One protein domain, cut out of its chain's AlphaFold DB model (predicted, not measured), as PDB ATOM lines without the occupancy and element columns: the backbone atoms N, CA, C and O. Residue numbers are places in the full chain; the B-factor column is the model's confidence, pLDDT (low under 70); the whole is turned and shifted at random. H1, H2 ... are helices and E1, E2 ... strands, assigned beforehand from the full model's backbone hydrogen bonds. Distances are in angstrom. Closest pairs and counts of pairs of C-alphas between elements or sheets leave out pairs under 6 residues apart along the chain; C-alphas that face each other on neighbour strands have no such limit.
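What this domain is: This is residues 245 to 329 of the 525 residues of the protein "Exonuclease domain-containing protein" of Allomyces macrogynus (strain ATCC 38327) (UniProt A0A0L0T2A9). The printed part is a thin rod in which three small strand pairs follow one another, with helix H1 set crosswise at one end and the hairpin of E4 and E5 making the other end. Between these ends come the hairpin of E1 and E2, next to the H1 end, and then the pair E3 and E6, where the chain that runs out through E3 to the far hairpin returns. The 85 printed residues hold one named helix and six named strands in the order H1 E1 E2 E3 E4 E5 E6, in three separate antiparallel sheets of two strands. The class is mixed, helices and strands, but under half of the residues, 38 of 85, are in named elements. The whole is only just extended, close to loose, with a radius of gyration of the C-alphas of 18.2 A and spans of 59 by 25 by 15 A.

How they stand to each other: E4, residues 300 to 305, and E5, residues 308 to 313, form an antiparallel hairpin with 145 degrees between their directions. N 301 and O 312, 2.8 A apart, and N 303 and O 310, 2.9 A apart, are within hydrogen-bond range. E3, residues 293 to 295, and E6, residues 326 to 328, are antiparallel at 150 degrees; N 295 and O 326 are within hydrogen-bond range at 2.9 A. E3 is apart from E4 and E5, and so is E6. E1, residues 272 to 274, and E2, residues 281 to 283, form the other hairpin, antiparallel at 142 degrees; N 273 and O 282 are within hydrogen-bond range at 2.9 A. Both are apart from E3 and E6. H1, residues 245 to 258, is apart from E2, E3, E4, E5 and E6; every O i to N i+4 pair in it is within hydrogen-bond range.

Where its parts are: E4 is 14.9 A long from first to last C-alpha, with C-alpha 300 at (96.901, -25.355, 90.962), and E5 is 15.9 A long. E3 measures 6.4 A and E6 6.6 A, the latter ending with C-alpha 328 at (78.157, -20.596, 89.787). E1 and E2 are 7.2 A each. H1, 20.1 A long, begins at C-alpha 245, (72.092, -42.072, 106.895).

The domain as a whole: The C-alphas farthest apart, those of Ala 267 and Gly 307, are 59.2 A apart. The printed part has no cut. The links from H1 to E1, 13 residues, and from E5 to E6, 12 residues, are long. The mean pLDDT of the printed part is 89.8, and no printed residue is under 70.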
ATOM      1  N   ASP A 245      72.114 -43.446 107.399       92.50
ATOM      2  CA  ASP A 245      72.092 -42.072 106.895       92.50
ATOM      3  C   ASP A 245      72.181 -41.988 105.363       92.50
ATOM      4  O   ASP A 245      71.496 -41.173 104.740       92.50
ATOM      5  N   ASP A 246      72.974 -42.857 104.731       94.81
ATOM      6  CA  ASP A 246      73.022 -42.952 103.271       94.81
ATOM      7  C   ASP A 246      71.680 -43.423 102.689       94.81
ATOM      8  O   ASP A 246      71.229 -42.878 101.679       94.81
ATOM      9  N   ARG A 247      71.011 -44.399 103.322       94.06
ATOM     10  CA  ARG A 247      69.691 -44.889 102.883       94.06
ATOM     11  C   ARG A 247      68.615 -43.812 102.996       94.06
ATOM     12  O   ARG A 247      67.848 -43.636 102.049       94.06
ATOM     13  N   ASP A 248      68.603 -43.070 104.098       94.00
ATOM     14  CA  ASP A 248      67.673 -41.956 104.304       94.00
ATOM     15  C   ASP A 248      67.929 -40.843 103.279       94.00
ATOM     16  O   ASP A 248      67.005 -40.342 102.637       94.00
ATOM     17  N   THR A 249      69.205 -40.535 103.019       94.81
ATOM     18  CA  THR A 249      69.580 -39.556 101.994       94.81
ATOM     19  C   THR A 249      69.130 -39.983 100.594       94.81
ATOM     20  O   THR A 249      68.609 -39.172  99.831       94.81
ATOM     21  N   ILE A 250      69.310 -41.258 100.239       95.25
ATOM     22  CA  ILE A 250      68.847 -41.829  98.967       95.25
ATOM     23  C   ILE A 250      67.327 -41.704  98.836       95.25
ATOM     24  O   ILE A 250      66.836 -41.340  97.767       95.25
ATOM     25  N   ALA A 251      66.580 -41.985  99.906       93.88
ATOM     26  CA  ALA A 251      65.127 -41.858  99.910       93.88
ATOM     27  C   ALA A 251      64.685 -40.402  99.684       93.88
ATOM     28  O   ALA A 251      63.844 -40.154  98.817       93.88
ATOM     29  N   ALA A 252      65.300 -39.445 100.385       92.81
ATOM     30  CA  ALA A 252      65.008 -38.021 100.230       92.81
ATOM     31  C   ALA A 252      65.324 -37.506  98.812       92.81
ATOM     32  O   ALA A 252      64.519 -36.795  98.212       92.81
ATOM     33  N   LEU A 253      66.452 -37.919  98.221       93.56
ATOM     34  CA  LEU A 253      66.809 -37.560  96.840       93.56
ATOM     35  C   LEU A 253      65.800 -38.099  95.817       93.56
ATOM     36  O   LEU A 253      65.380 -37.366  94.920       93.56
ATOM     37  N   LYS A 254      65.359 -39.354  95.974       92.31
ATOM     38  CA  LYS A 254      64.333 -39.950  95.104       92.31
ATOM     39  C   LYS A 254      63.002 -39.209  95.199       92.31
ATOM     40  O   LYS A 254      62.380 -38.963  94.169       92.31
ATOM     41  N   GLN A 255      62.584 -38.835  96.409       89.50
ATOM     42  CA  GLN A 255      61.382 -38.021  96.613       89.50
ATOM     43  C   GLN A 255      61.516 -36.657  95.929       89.50
ATOM     44  O   GLN A 255      60.601 -36.243  95.222       89.50
ATOM     45  N   LEU A 256      62.679 -36.010  96.051       86.56
ATOM     46  CA  LEU A 256      62.939 -34.711  95.435       86.56
ATOM     47  C   LEU A 256      62.891 -34.740  93.897       86.56
ATOM     48  O   LEU A 256      62.458 -33.765  93.293       86.56
ATOM     49  N   ALA A 257      63.322 -35.823  93.237       85.75
ATOM     50  CA  ALA A 257      63.157 -35.924  91.779       85.75
ATOM     51  C   ALA A 257      61.737 -36.285  91.348       85.75
ATOM     52  O   ALA A 257      61.315 -35.867  90.273       85.75
ATOM     53  N   ALA A 258      61.015 -37.068  92.153       87.25
ATOM     54  CA  ALA A 258      59.629 -37.407  91.856       87.25
ATOM     55  C   ALA A 258      58.718 -36.173  91.944       87.25
ATOM     56  O   ALA A 258      57.842 -36.001  91.099       87.25
ATOM     57  N   ASP A 259      58.958 -35.307  92.933       86.31
ATOM     58  CA  ASP A 259      58.263 -34.035  93.095       86.31
ATOM     59  C   ASP A 259      59.236 -32.916  93.511       86.31
ATOM     60  O   ASP A 259      59.452 -32.672  94.703       86.31
ATOM     61  N   PRO A 260      59.802 -32.178  92.538       83.62
ATOM     62  CA  PRO A 260      60.660 -31.032  92.826       83.62
ATOM     63  C   PRO A 260      59.951 -29.918  93.610       83.62
ATOM     64  O   PRO A 260      60.613 -29.138  94.294       83.62
ATOM     65  N   THR A 261      58.616 -29.837  93.543       83.75
ATOM     66  CA  THR A 261      57.831 -28.809  94.248       83.75
ATOM     67  C   THR A 261      57.666 -29.107  95.736       83.75
ATOM     68  O   THR A 261      57.365 -28.202  96.512       83.75
ATOM     69  N   ALA A 262      57.949 -30.343  96.163       77.62
ATOM     70  CA  ALA A 262      57.965 -30.724  97.569       77.62
ATOM     71  C   ALA A 262      59.126 -30.075  98.350       77.62
ATOM     72  O   ALA A 262      59.101 -30.048  99.585       77.62
ATOM     73  N   PHE A 263      60.132 -29.516  97.670       79.50
ATOM     74  CA  PHE A 263      61.214 -28.788  98.326       79.50
ATOM     75  C   PHE A 263      60.681 -27.596  99.143       79.50
ATOM     76  O   PHE A 263      59.899 -26.784  98.658       79.50
ATOM     77  N   GLY A 264      61.104 -27.482 100.405       75.62
ATOM     78  CA  GLY A 264      60.674 -26.400 101.302       75.62
ATOM     79  C   GLY A 264      59.264 -26.557 101.891       75.62
ATOM     80  O   GLY A 264      58.905 -25.801 102.789       75.62
ATOM     81  N   SER A 265      58.492 -27.564 101.467       78.06
ATOM     82  CA  SER A 265      57.173 -27.882 102.043       78.06
ATOM     83  C   SER A 265      57.241 -28.595 103.404       78.06
ATOM     84  O   SER A 265      56.220 -28.777 104.062       78.06
ATOM     85  N   GLY A 266      58.440 -29.028 103.818       77.25
ATOM     86  CA  GLY A 266      58.658 -29.886 104.986       77.25
ATOM     87  C   GLY A 266      58.347 -31.370 104.747       77.25
ATOM     88  O   GLY A 266      58.527 -32.167 105.661       77.25
ATOM     89  N   ALA A 267      57.903 -31.752 103.542       77.50
ATOM     90  CA  ALA A 267      57.590 -33.140 103.190       77.50
ATOM     91  C   ALA A 267      58.825 -34.009 102.882       77.50
ATOM     92  O   ALA A 267      58.728 -35.232 102.931       77.50
ATOM     93  N   VAL A 268      59.963 -33.388 102.553       80.50
ATOM     94  CA  VAL A 268      61.231 -34.064 102.242       80.50
ATOM     95  C   VAL A 268      62.322 -33.495 103.141       80.50
ATOM     96  O   VAL A 268      62.488 -32.272 103.213       80.50
ATOM     97  N   ASP A 269      63.071 -34.374 103.804       83.56
ATOM     98  CA  ASP A 269      64.189 -33.966 104.651       83.56
ATOM     99  C   ASP A 269      65.293 -33.276 103.827       83.56
ATOM    100  O   ASP A 269      65.613 -33.708 102.712       83.56
ATOM    101  N   PRO A 270      65.908 -32.198 104.347       88.25
ATOM    102  CA  PRO A 270      66.926 -31.456 103.620       88.25
ATOM    103  C   PRO A 270      68.190 -32.301 103.424       88.25
ATOM    104  O   PRO A 270      68.865 -32.690 104.378       88.25
ATOM    105  N   VAL A 271      68.563 -32.520 102.164       93.12
ATOM    106  CA  VAL A 271      69.779 -33.258 101.811       93.12
ATOM    107  C   VAL A 271      70.973 -32.310 101.793       93.12
ATOM    108  O   VAL A 271      71.103 -31.473 100.901       93.12
ATOM    109  N   ILE A 272      71.870 -32.449 102.770       94.19
ATOM    110  CA  ILE A 272      73.089 -31.638 102.871       94.19
ATOM    111  C   ILE A 272      74.262 -32.375 102.221       94.19
ATOM    112  O   ILE A 272      74.577 -33.514 102.574       94.19
ATOM    113  N   ARG A 273      74.956 -31.706 101.297       95.88
ATOM    114  CA  ARG A 273      76.125 -32.238 100.581       95.88
ATOM    115  C   ARG A 273      77.311 -31.289 100.634       95.88
ATOM    116  O   ARG A 273      77.180 -30.115 100.965       95.88
ATOM    117  N   THR A 274      78.492 -31.825 100.337       96.94
ATOM    118  CA  THR A 274      79.718 -31.033 100.186       96.94
ATOM    119  C   THR A 274      79.878 -30.672  98.718       96.94
ATOM    120  O   THR A 274      79.803 -31.546  97.859       96.94
ATOM    121  N   CYS A 275      80.085 -29.391  98.428       96.31
ATOM    122  CA  CYS A 275      80.226 -28.911  97.062       96.31
ATOM    123  C   CYS A 275      81.557 -29.368  96.444       96.31
ATOM    124  O   CYS A 275      82.616 -29.100  97.010       96.31
ATOM    125  N   GLU A 276      81.537 -29.966  95.252       95.50
ATOM    126  CA  GLU A 276      82.746 -30.413  94.534       95.50
ATOM    127  C   GLU A 276      83.672 -29.252  94.138       95.50
ATOM    128  O   GLU A 276      84.888 -29.419  94.007       95.50
ATOM    129  N   ARG A 277      83.099 -28.054  93.989       94.25
ATOM    130  CA  ARG A 277      83.784 -26.842  93.525       94.25
ATOM    131  C   ARG A 277      84.474 -26.095  94.660       94.25
ATOM    132  O   ARG A 277      85.696 -25.975  94.675       94.25
ATOM    133  N   CYS A 278      83.694 -25.594  95.617       93.56
ATOM    134  CA  CYS A 278      84.190 -24.746  96.705       93.56
ATOM    135  C   CYS A 278      84.388 -25.486  98.037       93.56
ATOM    136  O   CYS A 278      84.902 -24.895  98.981       93.56
ATOM    137  N   ARG A 279      83.984 -26.762  98.134       94.31
ATOM    138  CA  ARG A 279      84.055 -27.597  99.351       94.31
ATOM    139  C   ARG A 279      83.184 -27.137 100.528       94.31
ATOM    140  O   ARG A 279      83.240 -27.753 101.588       94.31
ATOM    141  N   ALA A 280      82.343 -26.118 100.352       94.69
ATOM    142  CA  ALA A 280      81.343 -25.733 101.346       94.69
ATOM    143  C   ALA A 280      80.216 -26.776 101.440       94.69
ATOM    144  O   ALA A 280      79.888 -27.436 100.451       94.69
ATOM    145  N   LYS A 281      79.607 -26.904 102.624       96.12
ATOM    146  CA  LYS A 281      78.356 -27.654 102.783       96.12
ATOM    147  C   LYS A 281      77.190 -26.814 102.266       96.12
ATOM    148  O   LYS A 281      77.141 -25.622 102.549       96.12
ATOM    149  N   PHE A 282      76.263 -27.437 101.554       95.25
ATOM    150  CA  PHE A 282      75.072 -26.789 101.016       95.25
ATOM    151  C   PHE A 282      73.889 -27.760 101.019       95.25
ATOM    152  O   PHE A 282      74.080 -28.978 101.060       95.25
ATOM    153  N   THR A 283      72.676 -27.219 100.974       94.12
ATOM    154  CA  THR A 283      71.452 -28.010 100.820       94.12
ATOM    155  C   THR A 283      71.161 -28.194  99.337       94.12
ATOM    156  O   THR A 283      71.122 -27.222  98.587       94.12
ATOM    157  N   VAL A 284      70.946 -29.435  98.908       93.50
ATOM    158  CA  VAL A 284      70.566 -29.744  97.528       93.50
ATOM    159  C   VAL A 284      69.147 -29.234  97.279       93.50
ATOM    160  O   VAL A 284      68.212 -29.616  97.979       93.50
ATOM    161  N   THR A 285      68.994 -28.374  96.274       90.94
ATOM    162  CA  THR A 285      67.725 -27.748  95.883       90.94
ATOM    163  C   THR A 285      67.545 -27.821  94.362       90.94
ATOM    164  O   THR A 285      68.539 -27.698  93.645       90.94
ATOM    165  N   PRO A 286      66.315 -27.994  93.840       88.06
ATOM    166  CA  PRO A 286      66.024 -27.908  92.404       88.06
ATOM    167  C   PRO A 286      66.200 -26.502  91.814       88.06
ATOM    168  O   PRO A 286      66.277 -26.352  90.596       88.06
ATOM    169  N   HIS A 287      66.240 -25.473  92.662       84.81
ATOM    170  CA  HIS A 287      66.311 -24.068  92.255       84.81
ATOM    171  C   HIS A 287      67.476 -23.362  92.964       84.81
ATOM    172  O   HIS A 287      67.242 -22.544  93.855       84.81
ATOM    173  N   PRO A 288      68.735 -23.707  92.636       82.88
ATOM    174  CA  PRO A 288      69.899 -23.070  93.244       82.88
ATOM    175  C   PRO A 288      70.071 -21.625  92.753       82.88
ATOM    176  O   PRO A 288      69.773 -21.309  91.598       82.88
ATOM    177  N   GLY A 289      70.609 -20.749  93.602       79.44
ATOM    178  CA  GLY A 289      71.097 -19.442  93.170       79.44
ATOM    179  C   GLY A 289      72.425 -19.562  92.412       79.44
ATOM    180  O   GLY A 289      73.360 -20.220  92.872       79.44
ATOM    181  N   ASN A 290      72.540 -18.892  91.260       73.88
ATOM    182  CA  ASN A 290      73.731 -18.961  90.398       73.88
ATOM    183  C   ASN A 290      74.999 -18.310  90.988       73.88
ATOM    184  O   ASN A 290      76.082 -18.582  90.486       73.88
ATOM    185  N   ASP A 291      74.893 -17.490  92.038       76.38
ATOM    186  CA  ASP A 291      76.029 -16.770  92.644       76.38
ATOM    187  C   ASP A 291      76.390 -17.271  94.054       76.38
ATOM    188  O   ASP A 291      77.146 -16.629  94.781       76.38
ATOM    189  N   GLU A 292      75.868 -18.430  94.461       86.06
ATOM    190  CA  GLU A 292      76.105 -18.979  95.803       86.06
ATOM    191  C   GLU A 292      77.490 -19.637  95.942       86.06
ATOM    192  O   GLU A 292      78.064 -19.665  97.033       86.06
ATOM    193  N   CYS A 293      78.076 -20.128  94.841       94.38
ATOM    194  CA  CYS A 293      79.353 -20.839  94.849       94.38
ATOM    195  C   CYS A 293      80.442 -20.104  94.058       94.38
ATOM    196  O   CYS A 293      80.459 -20.132  92.829       94.38
ATOM    197  N   THR A 294      81.449 -19.568  94.754       95.25
ATOM    198  CA  THR A 294      82.680 -19.046  94.134       95.25
ATOM    199  C   THR A 294      83.801 -20.085  94.151       95.25
ATOM    200  O   THR A 294      84.134 -20.617  95.213       95.25
ATOM    201  N   TYR A 295      84.423 -20.369  93.006       94.56
ATOM    202  CA  TYR A 295      85.462 -21.399  92.885       94.56
ATOM    203  C   TYR A 295      86.478 -21.122  91.767       94.56
ATOM    204  O   TYR A 295      86.295 -20.245  90.925       94.56
ATOM    205  N   HIS A 296      87.580 -21.878  91.769       94.00
ATOM    206  CA  HIS A 296      88.581 -21.873  90.699       94.00
ATOM    207  C   HIS A 296      88.411 -23.123  89.829       94.00
ATOM    208  O   HIS A 296      88.646 -24.225  90.321       94.00
ATOM    209  N   PRO A 297      88.041 -23.000  88.542       91.50
ATOM    210  CA  PRO A 297      87.928 -24.158  87.652       91.50
ATOM    211  C   PRO A 297      89.292 -24.652  87.134       91.50
ATOM    212  O   PRO A 297      89.380 -25.699  86.495       91.50
ATOM    213  N   GLY A 298      90.355 -23.867  87.327       90.31
ATOM    214  CA  GLY A 298      91.722 -24.231  86.970       90.31
ATOM    215  C   GLY A 298      92.398 -25.048  88.066       90.31
ATOM    216  O   GLY A 298      92.107 -24.891  89.249       90.31
ATOM    217  N   ARG A 299      93.350 -25.901  87.679       89.75
ATOM    218  CA  ARG A 299      94.172 -26.647  88.641       89.75
ATOM    219  C   ARG A 299      95.285 -25.749  89.178       89.75
ATOM    220  O   ARG A 299      95.745 -24.837  88.491       89.75
ATOM    221  N   LEU A 300      95.741 -26.030  90.394       92.19
ATOM    222  CA  LEU A 300      96.901 -25.355  90.962       92.19
ATOM    223  C   LEU A 300      98.169 -25.822  90.230       92.19
ATOM    224  O   LEU A 300      98.433 -27.022  90.145       92.19
ATOM    225  N   ARG A 301      98.950 -24.879  89.706       91.44
ATOM    226  CA  ARG A 301     100.223 -25.125  89.026       91.44
ATOM    227  C   ARG A 301     101.361 -24.431  89.763       91.44
ATOM    228  O   ARG A 301     101.171 -23.388  90.381       91.44
ATOM    229  N   ILE A 302     102.547 -25.027  89.699       91.62
ATOM    230  CA  ILE A 302     103.763 -24.413  90.231       91.62
ATOM    231  C   ILE A 302     104.423 -23.650  89.089       91.62
ATOM    232  O   ILE A 302     104.803 -24.258  88.088       91.62
ATOM    233  N   VAL A 303     104.566 -22.342  89.252       90.25
ATOM    234  CA  VAL A 303     105.292 -21.471  88.325       90.25
ATOM    235  C   VAL A 303     106.500 -20.869  89.025       90.25
ATOM    236  O   VAL A 303     106.497 -20.682  90.242       90.25
ATOM    237  N   THR A 304     107.549 -20.590  88.258       90.38
ATOM    238  CA  THR A 304     108.719 -19.873  88.771       90.38
ATOM    239  C   THR A 304     108.582 -18.413  88.374       90.38
ATOM    240  O   THR A 304     108.587 -18.110  87.183       90.38
ATOM    241  N   SER A 305     108.451 -17.523  89.354       82.69
ATOM    242  CA  SER A 305     108.384 -16.076  89.145       82.69
ATOM    243  C   SER A 305     109.451 -15.413  90.007       82.69
ATOM    244  O   SER A 305     109.524 -15.670  91.204       82.69
ATOM    245  N   GLY A 306     110.349 -14.638  89.394       81.31
ATOM    246  CA  GLY A 306     111.445 -13.975  90.115       81.31
ATOM    247  C   GLY A 306     112.436 -14.920  90.817       81.31
ATOM    248  O   GLY A 306     113.115 -14.501  91.745       81.31
ATOM    249  N   GLY A 307     112.514 -16.191  90.405       84.00
ATOM    250  CA  GLY A 307     113.345 -17.213  91.060       84.00
ATOM    251  C   GLY A 307     112.654 -17.954  92.212       84.00
ATOM    252  O   GLY A 307     113.176 -18.967  92.675       84.00
ATOM    253  N   GLU A 308     111.459 -17.528  92.625       86.44
ATOM    254  CA  GLU A 308     110.646 -18.223  93.623       86.44
ATOM    255  C   GLU A 308     109.600 -19.130  92.971       86.44
ATOM    256  O   GLU A 308     109.032 -18.826  91.919       86.44
ATOM    257  N   ARG A 309     109.332 -20.272  93.613       89.69
ATOM    258  CA  ARG A 309     108.291 -21.215  93.183       89.69
ATOM    259  C   ARG A 309     106.965 -20.823  93.824       89.69
ATOM    260  O   ARG A 309     106.736 -21.120  94.995       89.69
ATOM    261  N   ILE A 310     106.081 -20.215  93.042       89.94
ATOM    262  CA  ILE A 310     104.751 -19.786  93.479       89.94
ATOM    263  C   ILE A 310     103.710 -20.796  92.983       89.94
ATOM    264  O   ILE A 310     103.844 -21.388  91.909       89.94
ATOM    265  N   LYS A 311     102.682 -21.038  93.799       93.12
ATOM    266  CA  LYS A 311     101.525 -21.865  93.438       93.12
ATOM    267  C   LYS A 311     100.366 -20.963  93.035       93.12
ATOM    268  O   LYS A 311      99.819 -20.268  93.889       93.12
ATOM    269  N   GLU A 312      99.964 -21.040  91.775       94.69
ATOM    270  CA  GLU A 312      98.865 -20.247  91.220       94.69
ATOM    271  C   GLU A 312      97.837 -21.126  90.503       94.69
ATOM    272  O   GLU A 312      98.151 -22.219  90.024       94.69
ATOM    273  N   TYR A 313      96.593 -20.669  90.418       93.44
ATOM    274  CA  TYR A 313      95.543 -21.355  89.676       93.44
ATOM    275  C   TYR A 313      95.686 -21.120  88.174       93.44
ATOM    276  O   TYR A 313      95.810 -19.988  87.713       93.44
ATOM    277  N   SER A 314      95.574 -22.182  87.379       92.19
ATOM    278  CA  SER A 314      95.691 -22.092  85.920       92.19
ATOM    279  C   SER A 314      94.561 -21.306  85.240       92.19
ATOM    280  O   SER A 314      94.664 -21.031  84.051       92.19
ATOM    281  N   CYS A 315      93.471 -20.990  85.947       91.31
ATOM    282  CA  CYS A 315      92.325 -20.258  85.400       91.31
ATOM    283  C   CYS A 315      92.474 -18.734  85.463       91.31
ATOM    284  O   CYS A 315      92.013 -18.058  84.554       91.31
ATOM    285  N   CYS A 316      93.089 -18.198  86.517       92.56
ATOM    286  CA  CYS A 316      93.144 -16.754  86.772       92.56
ATOM    287  C   CYS A 316      94.509 -16.264  87.262       92.56
ATOM    288  O   CYS A 316      94.656 -15.077  87.525       92.56
ATOM    289  N   GLN A 317      95.484 -17.168  87.427       93.00
ATOM    290  CA  GLN A 317      96.797 -16.884  88.022       93.00
ATOM    291  C   GLN A 317      96.711 -16.372  89.474       93.00
ATOM    292  O   GLN A 317      97.681 -15.870  90.029       93.00
ATOM    293  N   GLY A 318      95.553 -16.534  90.126       91.06
ATOM    294  CA  GLY A 318      95.393 -16.260  91.549       91.06
ATOM    295  C   GLY A 318      96.242 -17.210  92.392       91.06
ATOM    296  O   GLY A 318      96.400 -18.384  92.052       91.06
ATOM    297  N   ASN A 319      96.786 -16.714  93.501       92.75
ATOM    298  CA  ASN A 319      97.609 -17.507  94.413       92.75
ATOM    299  C   ASN A 319      96.794 -18.590  95.138       92.75
ATOM    300  O   ASN A 319      95.587 -18.457  95.343       92.75
ATOM    301  N   MET A 320      97.470 -19.645  95.602       91.81
ATOM    302  CA  MET A 320      96.870 -20.646  96.490       91.81
ATOM    303  C   MET A 320      96.185 -19.971  97.692       91.81
ATOM    304  O   MET A 320      96.837 -19.270  98.464       91.81
ATOM    305  N   GLY A 321      94.880 -20.202  97.855       88.31
ATOM    306  CA  GLY A 321      94.067 -19.599  98.918       88.31
ATOM    307  C   GLY A 321      93.319 -18.318  98.527       88.31
ATOM    308  O   GLY A 321      92.575 -17.795  99.353       88.31
ATOM    309  N   SER A 322      93.463 -17.815  97.296       92.12
ATOM    310  CA  SER A 322      92.632 -16.708  96.810       92.12
ATOM    311  C   SER A 322      91.168 -17.132  96.642       92.12
ATOM    312  O   SER A 322      90.878 -18.291  96.335       92.12
ATOM    313  N   VAL A 323      90.241 -16.175  96.765       92.44
ATOM    314  CA  VAL A 323      88.811 -16.389  96.470       92.44
ATOM    315  C   VAL A 323      88.643 -16.872  95.026       92.44
ATOM    316  O   VAL A 323      89.433 -16.497  94.154       92.44
ATOM    317  N   GLY A 324      87.651 -17.737  94.795       93.25
ATOM    318  CA  GLY A 324      87.326 -18.286  93.479       93.25
ATOM    319  C   GLY A 324      87.126 -17.205  92.417       93.25
ATOM    320  O   GLY A 324      86.534 -16.168  92.698       93.25
ATOM    321  N   CYS A 325      87.620 -17.443  91.202       93.75
ATOM    322  CA  CYS A 325      87.507 -16.491  90.094       93.75
ATOM    323  C   CYS A 325      86.256 -16.678  89.222       93.75
ATOM    324  O   CYS A 325      86.090 -15.955  88.244       93.75
ATOM    325  N   VAL A 326      85.422 -17.674  89.524       93.19
ATOM    326  CA  VAL A 326      84.153 -17.947  88.840       93.19
ATOM    327  C   VAL A 326      83.060 -18.120  89.885       93.19
ATOM    328  O   VAL A 326      83.279 -18.805  90.887       93.19
ATOM    329  N   SER A 327      81.898 -17.527  89.626       93.94
ATOM    330  CA  SER A 327      80.659 -17.771  90.367       93.94
ATOM    331  C   SER A 327      79.784 -18.762  89.604       93.94
ATOM    332  O   SER A 327      79.771 -18.774  88.372       93.94
ATOM    333  N   GLY A 328      79.098 -19.631  90.332       93.44
ATOM    334  CA  GLY A 328      78.157 -20.596  89.787       93.44
ATOM    335  C   GLY A 328      77.327 -21.233  90.895       93.44
ATOM    336  O   GLY A 328      77.363 -20.816  92.054       93.44
ATOM    337  N   VAL A 329      76.626 -22.308  90.552       94.69
ATOM    338  CA  VAL A 329      75.860 -23.101  91.518       94.69
ATOM    339  C   VAL A 329      76.751 -24.079  92.287       94.69
ATOM    340  O   VAL A 329      77.785 -24.547  91.783       94.69
TER     341      VAL A 329